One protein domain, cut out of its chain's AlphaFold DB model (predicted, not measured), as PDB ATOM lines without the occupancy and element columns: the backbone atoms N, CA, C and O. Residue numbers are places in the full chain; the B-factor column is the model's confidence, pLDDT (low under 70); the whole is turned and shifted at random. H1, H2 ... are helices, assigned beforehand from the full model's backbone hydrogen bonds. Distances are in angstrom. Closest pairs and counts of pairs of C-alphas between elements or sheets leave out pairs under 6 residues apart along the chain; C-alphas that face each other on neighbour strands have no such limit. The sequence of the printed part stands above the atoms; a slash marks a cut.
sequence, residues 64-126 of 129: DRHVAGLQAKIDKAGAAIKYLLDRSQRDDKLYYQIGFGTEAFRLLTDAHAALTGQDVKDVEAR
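This is residues 64 to 126 of the 129 residues of an uncharacterized protein of Rhizobiaceae bacterium LC148 (UniProt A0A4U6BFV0). One long helix, H1, makes the longest axis, and the shorter helices gather at its second half: H2 turns back at its last residues, H3 folds back slantwise over residues 74 to 85, and H4 packs on the side of H3 away from H1. Residues 64 to 73, of which 65 to 73 belong to H1, stick out from this body as a free arm. The printed part has 63 residues with four named helices, H1, H2, H3 and H4 in that order along the chain, and no named strand; the class is all helix. The whole is only just loose, close to compact, with a radius of gyration of the C-alphas of 13.0 A, and its elongated outline spans 42 by 22 by 16 A.

H1, residues 65 to 88, touches H2, residues 92 to 98, with residues 85 to 88 alone. The closest C-alphas of the two, those of Ser 88 and Tyr 95, are 4.5 A apart, and the helices run opposite ways at a steep tilt of 48 degrees. H3, residues 103 to 116, is the hub, touching three other helices. It touches H1 at residues 74 to 85 of H1 alone, with the C-alphas of Gly 78 and Leu 115 closest at 6.3 A; the two run opposite ways at a steep tilt of 44 degrees. H2 and H3 only just touch, and only at the corner by their link, with 3 pairs of C-alphas within 8 A; the closest are those of Ile 98 and Phe 105, 5.0 A apart, and the lines are about perpendicular at 77 degrees. H4, residues 120 to 126, touches H3, with the C-alphas of Ala 113 and Val 120 closest at 5.2 A, about perpendicular at 73 degrees. H4 is apart from H1 and from H2. The helix packing is mostly crossed, with no touching pair at a shallow tilt. In H1, H3 and H4 every O i to N i+4 pair is within hydrogen-bond range; in H2 it is 2 of 3.

H1 begins at C-alpha 65 at (133.462, 132.465, 111.092) and ends at C-alpha 88 at (145.196, 103.900, 95.079), 34.8 A from first to last C-alpha. H3, from Glu 103 to Thr 116, measures 20.0 A. H2 and H4 have 7 residues each, and H4 ends at C-alpha 126 at (148.605, 101.551, 106.156).

The C-alphas farthest apart are those of Asp 64 and Asp 92, at 42.8 A. Without the stretch that stands free, the body of 53 residues spans 28 by 22 by 16 A. The printed part has no cut, and the links H1 to H2, H2 to H3 and H3 to H4 are tight. The mean pLDDT of the printed part is 92.6; residues 64 to 66 are under 70.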
ATOM      1  N   ASP A  64     135.518 131.849 115.362       67.50
ATOM      2  CA  ASP A  64     135.443 132.933 114.380       67.50
ATOM      3  C   ASP A  64     134.985 132.348 113.037       67.50
ATOM      4  O   ASP A  64     135.525 131.337 112.586       67.50
ATOM      5  N   ARG A  65     133.968 132.939 112.395       65.44
ATOM      6  CA  ARG A  65     133.462 132.465 111.092       65.44
ATOM      7  C   ARG A  65     134.600 132.271 110.089       65.44
ATOM      8  O   ARG A  65     134.518 131.385 109.239       65.44
ATOM      9  N   HIS A  66     135.659 133.073 110.201       67.19
ATOM     10  CA  HIS A  66     136.883 132.894 109.438       67.19
ATOM     11  C   HIS A  66     137.606 131.583 109.783       67.19
ATOM     12  O   HIS A  66     137.887 130.792 108.884       67.19
ATOM     13  N   VAL A  67     137.848 131.313 111.068       78.31
ATOM     14  CA  VAL A  67     138.468 130.073 111.566       78.31
ATOM     15  C   VAL A  67     137.609 128.849 111.242       78.31
ATOM     16  O   VAL A  67     138.135 127.864 110.736       78.31
ATOM     17  N   ALA A  68     136.290 128.916 111.428       76.75
ATOM     18  CA  ALA A  68     135.368 127.852 111.033       76.75
ATOM     19  C   ALA A  68     135.421 127.588 109.517       76.75
ATOM     20  O   ALA A  68     135.438 126.440 109.072       76.75
ATOM     21  N   GLY A  69     135.512 128.650 108.710       78.19
ATOM     22  CA  GLY A  69     135.695 128.546 107.264       78.19
ATOM     23  C   GLY A  69     137.047 127.947 106.863       78.19
ATOM     24  O   GLY A  69     137.116 127.207 105.880       78.19
ATOM     25  N   LEU A  70     138.119 128.240 107.605       87.88
ATOM     26  CA  LEU A  70     139.429 127.612 107.418       87.88
ATOM     27  C   LEU A  70     139.386 126.129 107.792       87.88
ATOM     28  O   LEU A  70     139.816 125.305 106.988       87.88
ATOM     29  N   GLN A  71     138.797 125.783 108.937       88.19
ATOM     30  CA  GLN A  71     138.653 124.397 109.379       88.19
ATOM     31  C   GLN A  71     137.880 123.565 108.352       88.19
ATOM     32  O   GLN A  71     138.363 122.528 107.914       88.19
ATOM     33  N   ALA A  72     136.756 124.076 107.841       89.38
ATOM     34  CA  ALA A  72     135.984 123.385 106.809       89.38
ATOM     35  C   ALA A  72     136.790 123.123 105.517       89.38
ATOM     36  O   ALA A  72     136.592 122.108 104.844       89.38
ATOM     37  N   LYS A  73     137.711 124.026 105.145       92.69
ATOM     38  CA  LYS A  73     138.614 123.820 103.996       92.69
ATOM     39  C   LYS A  73     139.671 122.757 104.291       92.69
ATOM     40  O   LYS A  73     139.944 121.940 103.413       92.69
ATOM     41  N   ILE A  74     140.232 122.768 105.499       93.88
ATOM     42  CA  ILE A  74     141.196 121.770 105.983       93.88
ATOM     43  C   ILE A  74     140.548 120.381 105.983       93.88
ATOM     44  O   ILE A  74     141.096 119.455 105.387       93.88
ATOM     45  N   ASP A  75     139.338 120.256 106.528       93.38
ATOM     46  CA  ASP A  75     138.582 119.000 106.573       93.38
ATOM     47  C   ASP A  75     138.311 118.462 105.163       93.38
ATOM     48  O   ASP A  75     138.518 117.280 104.874       93.38
ATOM     49  N   LYS A  76     137.906 119.346 104.241       95.69
ATOM     50  CA  LYS A  76     137.673 118.983 102.839       95.69
ATOM     51  C   LYS A  76     138.951 118.503 102.146       95.69
ATOM     52  O   LYS A  76     138.898 117.535 101.387       95.69
ATOM     53  N   ALA A  77     140.087 119.158 102.393       95.06
ATOM     54  CA  ALA A  77     141.380 118.734 101.857       95.06
ATOM     55  C   ALA A  77     141.802 117.368 102.425       95.06
ATOM     56  O   ALA A  77     142.176 116.479 101.659       95.06
ATOM     57  N   GLY A  78     141.653 117.165 103.738       96.38
ATOM     58  CA  GLY A  78     141.935 115.890 104.399       96.38
ATOM     59  C   GLY A  78     141.098 114.738 103.848       96.38
ATOM     60  O   GLY A  78     141.638 113.669 103.557       96.38
ATOM     61  N   ALA A  79     139.802 114.967 103.615       97.19
ATOM     62  CA  ALA A  79     138.912 113.982 103.005       97.19
ATOM     63  C   ALA A  79     139.334 113.614 101.570       97.19
ATOM     64  O   ALA A  79     139.319 112.437 101.208       97.19
ATOM     65  N   ALA A  80     139.745 114.595 100.761       97.12
ATOM     66  CA  ALA A  80     140.199 114.359  99.391       97.12
ATOM     67  C   ALA A  80     141.515 113.567  99.335       97.12
ATOM     68  O   ALA A  80     141.629 112.620  98.556       97.12
ATOM     69  N   ILE A  81     142.486 113.909 100.190       96.81
ATOM     70  CA  ILE A  81     143.758 113.176 100.301       96.81
ATOM     71  C   ILE A  81     143.495 111.733 100.733       96.81
ATOM     72  O   ILE A  81     143.969 110.800 100.085       96.81
ATOM     73  N   LYS A  82     142.678 111.538 101.778       96.56
ATOM     74  CA  LYS A  82     142.307 110.199 102.244       96.56
ATOM     75  C   LYS A  82     141.650 109.387 101.128       96.56
ATOM     76  O   LYS A  82     142.003 108.233 100.925       96.56
ATOM     77  N   TYR A  83     140.732 109.994 100.377       96.25
ATOM     78  CA  TYR A  83     140.075 109.328  99.256       96.25
ATOM     79  C   TYR A  83     141.071 108.855  98.188       96.25
ATOM     80  O   TYR A  83     140.943 107.732  97.704       96.25
ATOM     81  N   LEU A  84     142.067 109.676  97.833       95.25
ATOM     82  CA  LEU A  84     143.106 109.293  96.869       95.25
ATOM     83  C   LEU A  84     143.947 108.116  97.375       95.25
ATOM     84  O   LEU A  84     144.155 107.166  96.619       95.25
ATOM     85  N   LEU A  85     144.360 108.144  98.645       95.25
ATOM     86  CA  LEU A  85     145.102 107.050  99.284       95.25
ATOM     87  C   LEU A  85     144.265 105.756  99.349       95.25
ATOM     88  O   LEU A  85     144.721 104.696  98.937       95.25
ATOM     89  N   ASP A  86     142.997 105.835  99.764       95.75
ATOM     90  CA  ASP A  86     142.084 104.682  99.782       95.75
ATOM     91  C   ASP A  86     141.810 104.139  98.366       95.75
ATOM     92  O   ASP A  86     141.499 102.958  98.167       95.75
ATOM     93  N   ARG A  87     141.785 105.016  97.355       95.31
ATOM     94  CA  ARG A  87     141.523 104.632  95.965       95.31
ATOM     95  C   ARG A  87     142.750 103.982  95.339       95.31
ATOM     96  O   ARG A  87     142.565 102.995  94.631       95.31
ATOM     97  N   SER A  88     143.958 104.472  95.620       94.12
ATOM     98  CA  SER A  88     145.196 103.900  95.079       94.12
ATOM     99  C   SER A  88     145.389 102.447  95.513       94.12
ATOM    100  O   SER A  88     145.845 101.635  94.721       94.12
ATOM    101  N   GLN A  89     144.930 102.058  96.705       93.00
ATOM    102  CA  GLN A  89     144.984 100.655  97.139       93.00
ATOM    103  C   GLN A  89     144.142  99.700  96.275       93.00
ATOM    104  O   GLN A  89     144.475  98.520  96.159       93.00
ATOM    105  N   ARG A  90     143.052 100.194  95.676       93.31
ATOM    106  CA  ARG A  90     142.041  99.384  94.966       93.31
ATOM    107  C   ARG A  90     142.116  99.496  93.445       93.31
ATOM    108  O   ARG A  90     141.443  98.740  92.752       93.31
ATOM    109  N   ASP A  91     142.859 100.469  92.934       94.94
ATOM    110  CA  ASP A  91     142.937 100.788  91.513       94.94
ATOM    111  C   ASP A  91     144.395 100.726  91.066       94.94
ATOM    112  O   ASP A  91     145.173 101.636  91.343       94.94
ATOM    113  N   ASP A  92     144.763  99.647  90.372       93.44
ATOM    114  CA  ASP A  92     146.151  99.394  89.976       93.44
ATOM    115  C   ASP A  92     146.711 100.519  89.092       93.44
ATOM    116  O   ASP A  92     147.866 100.904  89.240       93.44
ATOM    117  N   LYS A  93     145.891 101.116  88.210       93.19
ATOM    118  CA  LYS A  93     146.340 102.228  87.356       93.19
ATOM    119  C   LYS A  93     146.698 103.451  88.186       93.19
ATOM    120  O   LYS A  93     147.685 104.121  87.895       93.19
ATOM    121  N   LEU A  94     145.894 103.736  89.207       92.38
ATOM    122  CA  LEU A  94     146.157 104.839  90.118       92.38
ATOM    123  C   LEU A  94     147.335 104.524  91.049       92.38
ATOM    124  O   LEU A  94     148.157 105.402  91.299       92.38
ATOM    125  N   TYR A  95     147.472 103.278  91.506       92.69
ATOM    126  CA  TYR A  95     148.621 102.830  92.294       92.69
ATOM    127  C   TYR A  95     149.946 103.082  91.563       92.69
ATOM    128  O   TYR A  95     150.882 103.598  92.158       92.69
ATOM    129  N   TYR A  96     150.026 102.825  90.255       91.44
ATOM    130  CA  TYR A  96     151.245 103.133  89.493       91.44
ATOM    131  C   TYR A  96     151.606 104.626  89.464       91.44
ATOM    132  O   TYR A  96     152.763 104.967  89.234       91.44
ATOM    133  N   GLN A  97     150.636 105.518  89.674       91.00
ATOM    134  CA  GLN A  97     150.852 106.965  89.639       91.00
ATOM    135  C   GLN A  97     151.144 107.556  91.021       91.00
ATOM    136  O   GLN A  97     151.946 108.480  91.127       91.00
ATOM    137  N   ILE A  98     150.475 107.054  92.063       92.56
ATOM    138  CA  ILE A  98     150.488 107.650  93.411       92.56
ATOM    139  C   ILE A  98     150.647 106.622  94.544       92.56
ATOM    140  O   ILE A  98     150.339 106.916  95.696       92.56
ATOM    141  N   GLY A  99     151.045 105.394  94.220       91.25
ATOM    142  CA  GLY A  99     151.270 104.296  95.159       91.25
ATOM    143  C   GLY A  99     152.683 104.281  95.736       91.25
ATOM    144  O   GLY A  99     153.511 105.149  95.445       91.25
ATOM    145  N   PHE A 100     152.948 103.289  96.583       91.50
ATOM    146  CA  PHE A 100     154.190 103.189  97.345       91.50
ATOM    147  C   PHE A 100     155.439 103.270  96.451       91.50
ATOM    148  O   PHE A 100     155.490 102.693  95.366       91.50
ATOM    149  N   GLY A 101     156.446 104.016  96.909       90.12
ATOM    150  CA  GLY A 101     157.678 104.277  96.157       90.12
ATOM    151  C   GLY A 101     157.608 105.467  95.192       90.12
ATOM    152  O   GLY A 101     158.633 105.841  94.626       90.12
ATOM    153  N   THR A 102     156.441 106.099  95.020       94.81
ATOM    154  CA  THR A 102     156.322 107.362  94.275       94.81
ATOM    155  C   THR A 102     156.492 108.576  95.191       94.81
ATOM    156  O   THR A 102     156.123 108.549  96.364       94.81
ATOM    157  N   GLU A 103     156.988 109.686  94.641       95.88
ATOM    158  CA  GLU A 103     157.045 110.959  95.376       95.88
ATOM    159  C   GLU A 103     155.636 111.475  95.712       95.88
ATOM    160  O   GLU A 103     155.411 112.046  96.776       95.88
ATOM    161  N   ALA A 104     154.658 111.214  94.838       95.31
ATOM    162  CA  ALA A 104     153.266 111.561  95.091       95.31
ATOM    163  C   ALA A 104     152.715 110.841  96.330       95.31
ATOM    164  O   ALA A 104     152.044 111.471  97.142       95.31
ATOM    165  N   PHE A 105     153.031 109.555  96.509       96.44
ATOM    166  CA  PHE A 105     152.657 108.815  97.713       96.44
ATOM    167  C   PHE A 105     153.236 109.459  98.966       96.44
ATOM    168  O   PHE A 105     152.471 109.772  99.871       96.44
ATOM    169  N   ARG A 106     154.546 109.741  98.972       96.31
ATOM    170  CA  ARG A 106     155.241 110.367 100.107       96.31
ATOM    171  C   ARG A 106     154.606 111.701 100.506       96.31
ATOM    172  O   ARG A 106     154.322 111.937 101.672       96.31
ATOM    173  N   LEU A 107     154.320 112.563  99.528       97.06
ATOM    174  CA  LEU A 107     153.693 113.863  99.783       97.06
ATOM    175  C   LEU A 107     152.251 113.729 100.293       97.06
ATOM    176  O   LEU A 107     151.818 114.512 101.139       97.06
ATOM    177  N   LEU A 108     151.492 112.752  99.787       96.88
ATOM    178  CA  LEU A 108     150.117 112.509 100.224       96.88
ATOM    179  C   LEU A 108     150.061 111.906 101.634       96.88
ATOM    180  O   LEU A 108     149.186 112.294 102.411       96.88
ATOM    181  N   THR A 109     150.972 110.995 101.984       97.19
ATOM    182  CA  THR A 109     151.060 110.416 103.332       97.19
ATOM    183  C   THR A 109     151.556 111.442 104.349       97.19
ATOM    184  O   THR A 109     150.927 111.563 105.399       97.19
ATOM    185  N   ASP A 110     152.565 112.256 104.011       97.62
ATOM    186  CA  ASP A 110     153.020 113.403 104.818       97.62
ATOM    187  C   ASP A 110     151.862 114.380 105.089       97.62
ATOM    188  O   ASP A 110     151.591 114.756 106.233       97.62
ATOM    189  N   ALA A 111     151.126 114.767 104.042       97.19
ATOM    190  CA  ALA A 111     150.000 115.686 104.173       97.19
ATOM    191  C   ALA A 111     148.863 115.091 105.019       97.19
ATOM    192  O   ALA A 111     148.270 115.787 105.843       97.19
ATOM    193  N   HIS A 112     148.555 113.801 104.853       97.12
ATOM    194  CA  HIS A 112     147.536 113.130 105.658       97.12
ATOM    195  C   HIS A 112     147.945 113.016 107.132       97.12
ATOM    196  O   HIS A 112     147.124 113.275 108.015       97.12
ATOM    197  N   ALA A 113     149.205 112.673 107.404       97.12
ATOM    198  CA  ALA A 113     149.776 112.616 108.745       97.12
ATOM    199  C   ALA A 113     149.683 113.982 109.442       97.12
ATOM    200  O   ALA A 113     149.131 114.077 110.538       97.12
ATOM    201  N   ALA A 114     150.089 115.056 108.758       96.69
ATOM    202  CA  ALA A 114     150.008 116.421 109.279       96.69
ATOM    203  C   ALA A 114     148.570 116.861 109.612       96.69
ATOM    204  O   ALA A 114     148.341 117.510 110.630       96.69
ATOM    205  N   LEU A 115     147.593 116.494 108.778       95.25
ATOM    206  CA  LEU A 115     146.187 116.861 108.980       95.25
ATOM    207  C   LEU A 115     145.505 116.068 110.101       95.25
ATOM    208  O   LEU A 115     144.552 116.556 110.704       95.25
ATOM    209  N   THR A 116     145.959 114.842 110.358       94.06
ATOM    210  CA  THR A 116     145.349 113.925 111.336       94.06
ATOM    211  C   THR A 116     146.115 113.831 112.653       94.06
ATOM    212  O   THR A 116     145.606 113.247 113.608       94.06
ATOM    213  N   GLY A 117     147.331 114.380 112.712       95.25
ATOM    214  CA  GLY A 117     148.243 114.235 113.845       95.25
ATOM    215  C   GLY A 117     148.815 112.821 114.009       95.25
ATOM    216  O   GLY A 117     149.278 112.483 115.095       95.25
ATOM    217  N   GLN A 118     148.749 111.980 112.971       96.31
ATOM    218  CA  GLN A 118     149.324 110.628 112.982       96.31
ATOM    219  C   GLN A 118     150.822 110.665 112.657       96.31
ATOM    220  O   GLN A 118     151.288 111.583 111.985       96.31
ATOM    221  N   ASP A 119     151.574 109.652 113.098       97.19
ATOM    222  CA  ASP A 119     152.945 109.454 112.624       97.19
ATOM    223  C   ASP A 119     152.926 109.069 111.138       97.19
ATOM    224  O   ASP A 119     152.116 108.244 110.703       97.19
ATOM    225  N   VAL A 120     153.814 109.668 110.343       96.69
ATOM    226  CA  VAL A 120     153.857 109.415 108.899       96.69
ATOM    227  C   VAL A 120     154.132 107.947 108.582       96.69
ATOM    228  O   VAL A 120     153.526 107.414 107.656       96.69
ATOM    229  N   LYS A 121     154.963 107.252 109.368       96.25
ATOM    230  CA  LYS A 121     155.291 105.842 109.124       96.25
ATOM    231  C   LYS A 121     154.076 104.946 109.316       96.25
ATOM    232  O   LYS A 121     153.906 103.993 108.562       96.25
ATOM    233  N   ASP A 122     153.207 105.274 110.272       97.19
ATOM    234  CA  ASP A 122     151.952 104.549 110.490       97.19
ATOM    235  C   ASP A 122     150.984 104.750 109.319       97.19
ATOM    236  O   ASP A 122     150.267 103.828 108.915       97.19
ATOM    237  N   VAL A 123     150.962 105.959 108.750       96.38
ATOM    238  CA  VAL A 123     150.168 106.274 107.557       96.38
ATOM    239  C   VAL A 123     150.729 105.551 106.332       96.38
ATOM    240  O   VAL A 123     149.972 104.899 105.616       96.38
ATOM    241  N   GLU A 124     152.039 105.610 106.098       96.12
ATOM    242  CA  GLU A 124     152.697 104.909 104.994       96.12
ATOM    243  C   GLU A 124     152.473 103.400 105.074       96.12
ATOM    244  O   GLU A 124     152.043 102.807 104.087       96.12
ATOM    245  N   ALA A 125     152.667 102.793 106.248       95.19
ATOM    246  CA  ALA A 125     152.449 101.365 106.467       95.19
ATOM    247  C   ALA A 125     151.000 100.937 106.178       95.19
ATOM    248  O   ALA A 125     150.755  99.836 105.690       95.19
ATOM    249  N   ARG A 126     150.022 101.810 106.453       95.12
ATOM    250  CA  ARG A 126     148.605 101.551 106.156       95.12
ATOM    251  C   ARG A 126     148.321 101.520 104.656       95.12
ATOM    252  O   ARG A 126     147.432 100.782 104.234       95.12
TER     253      ARG A 126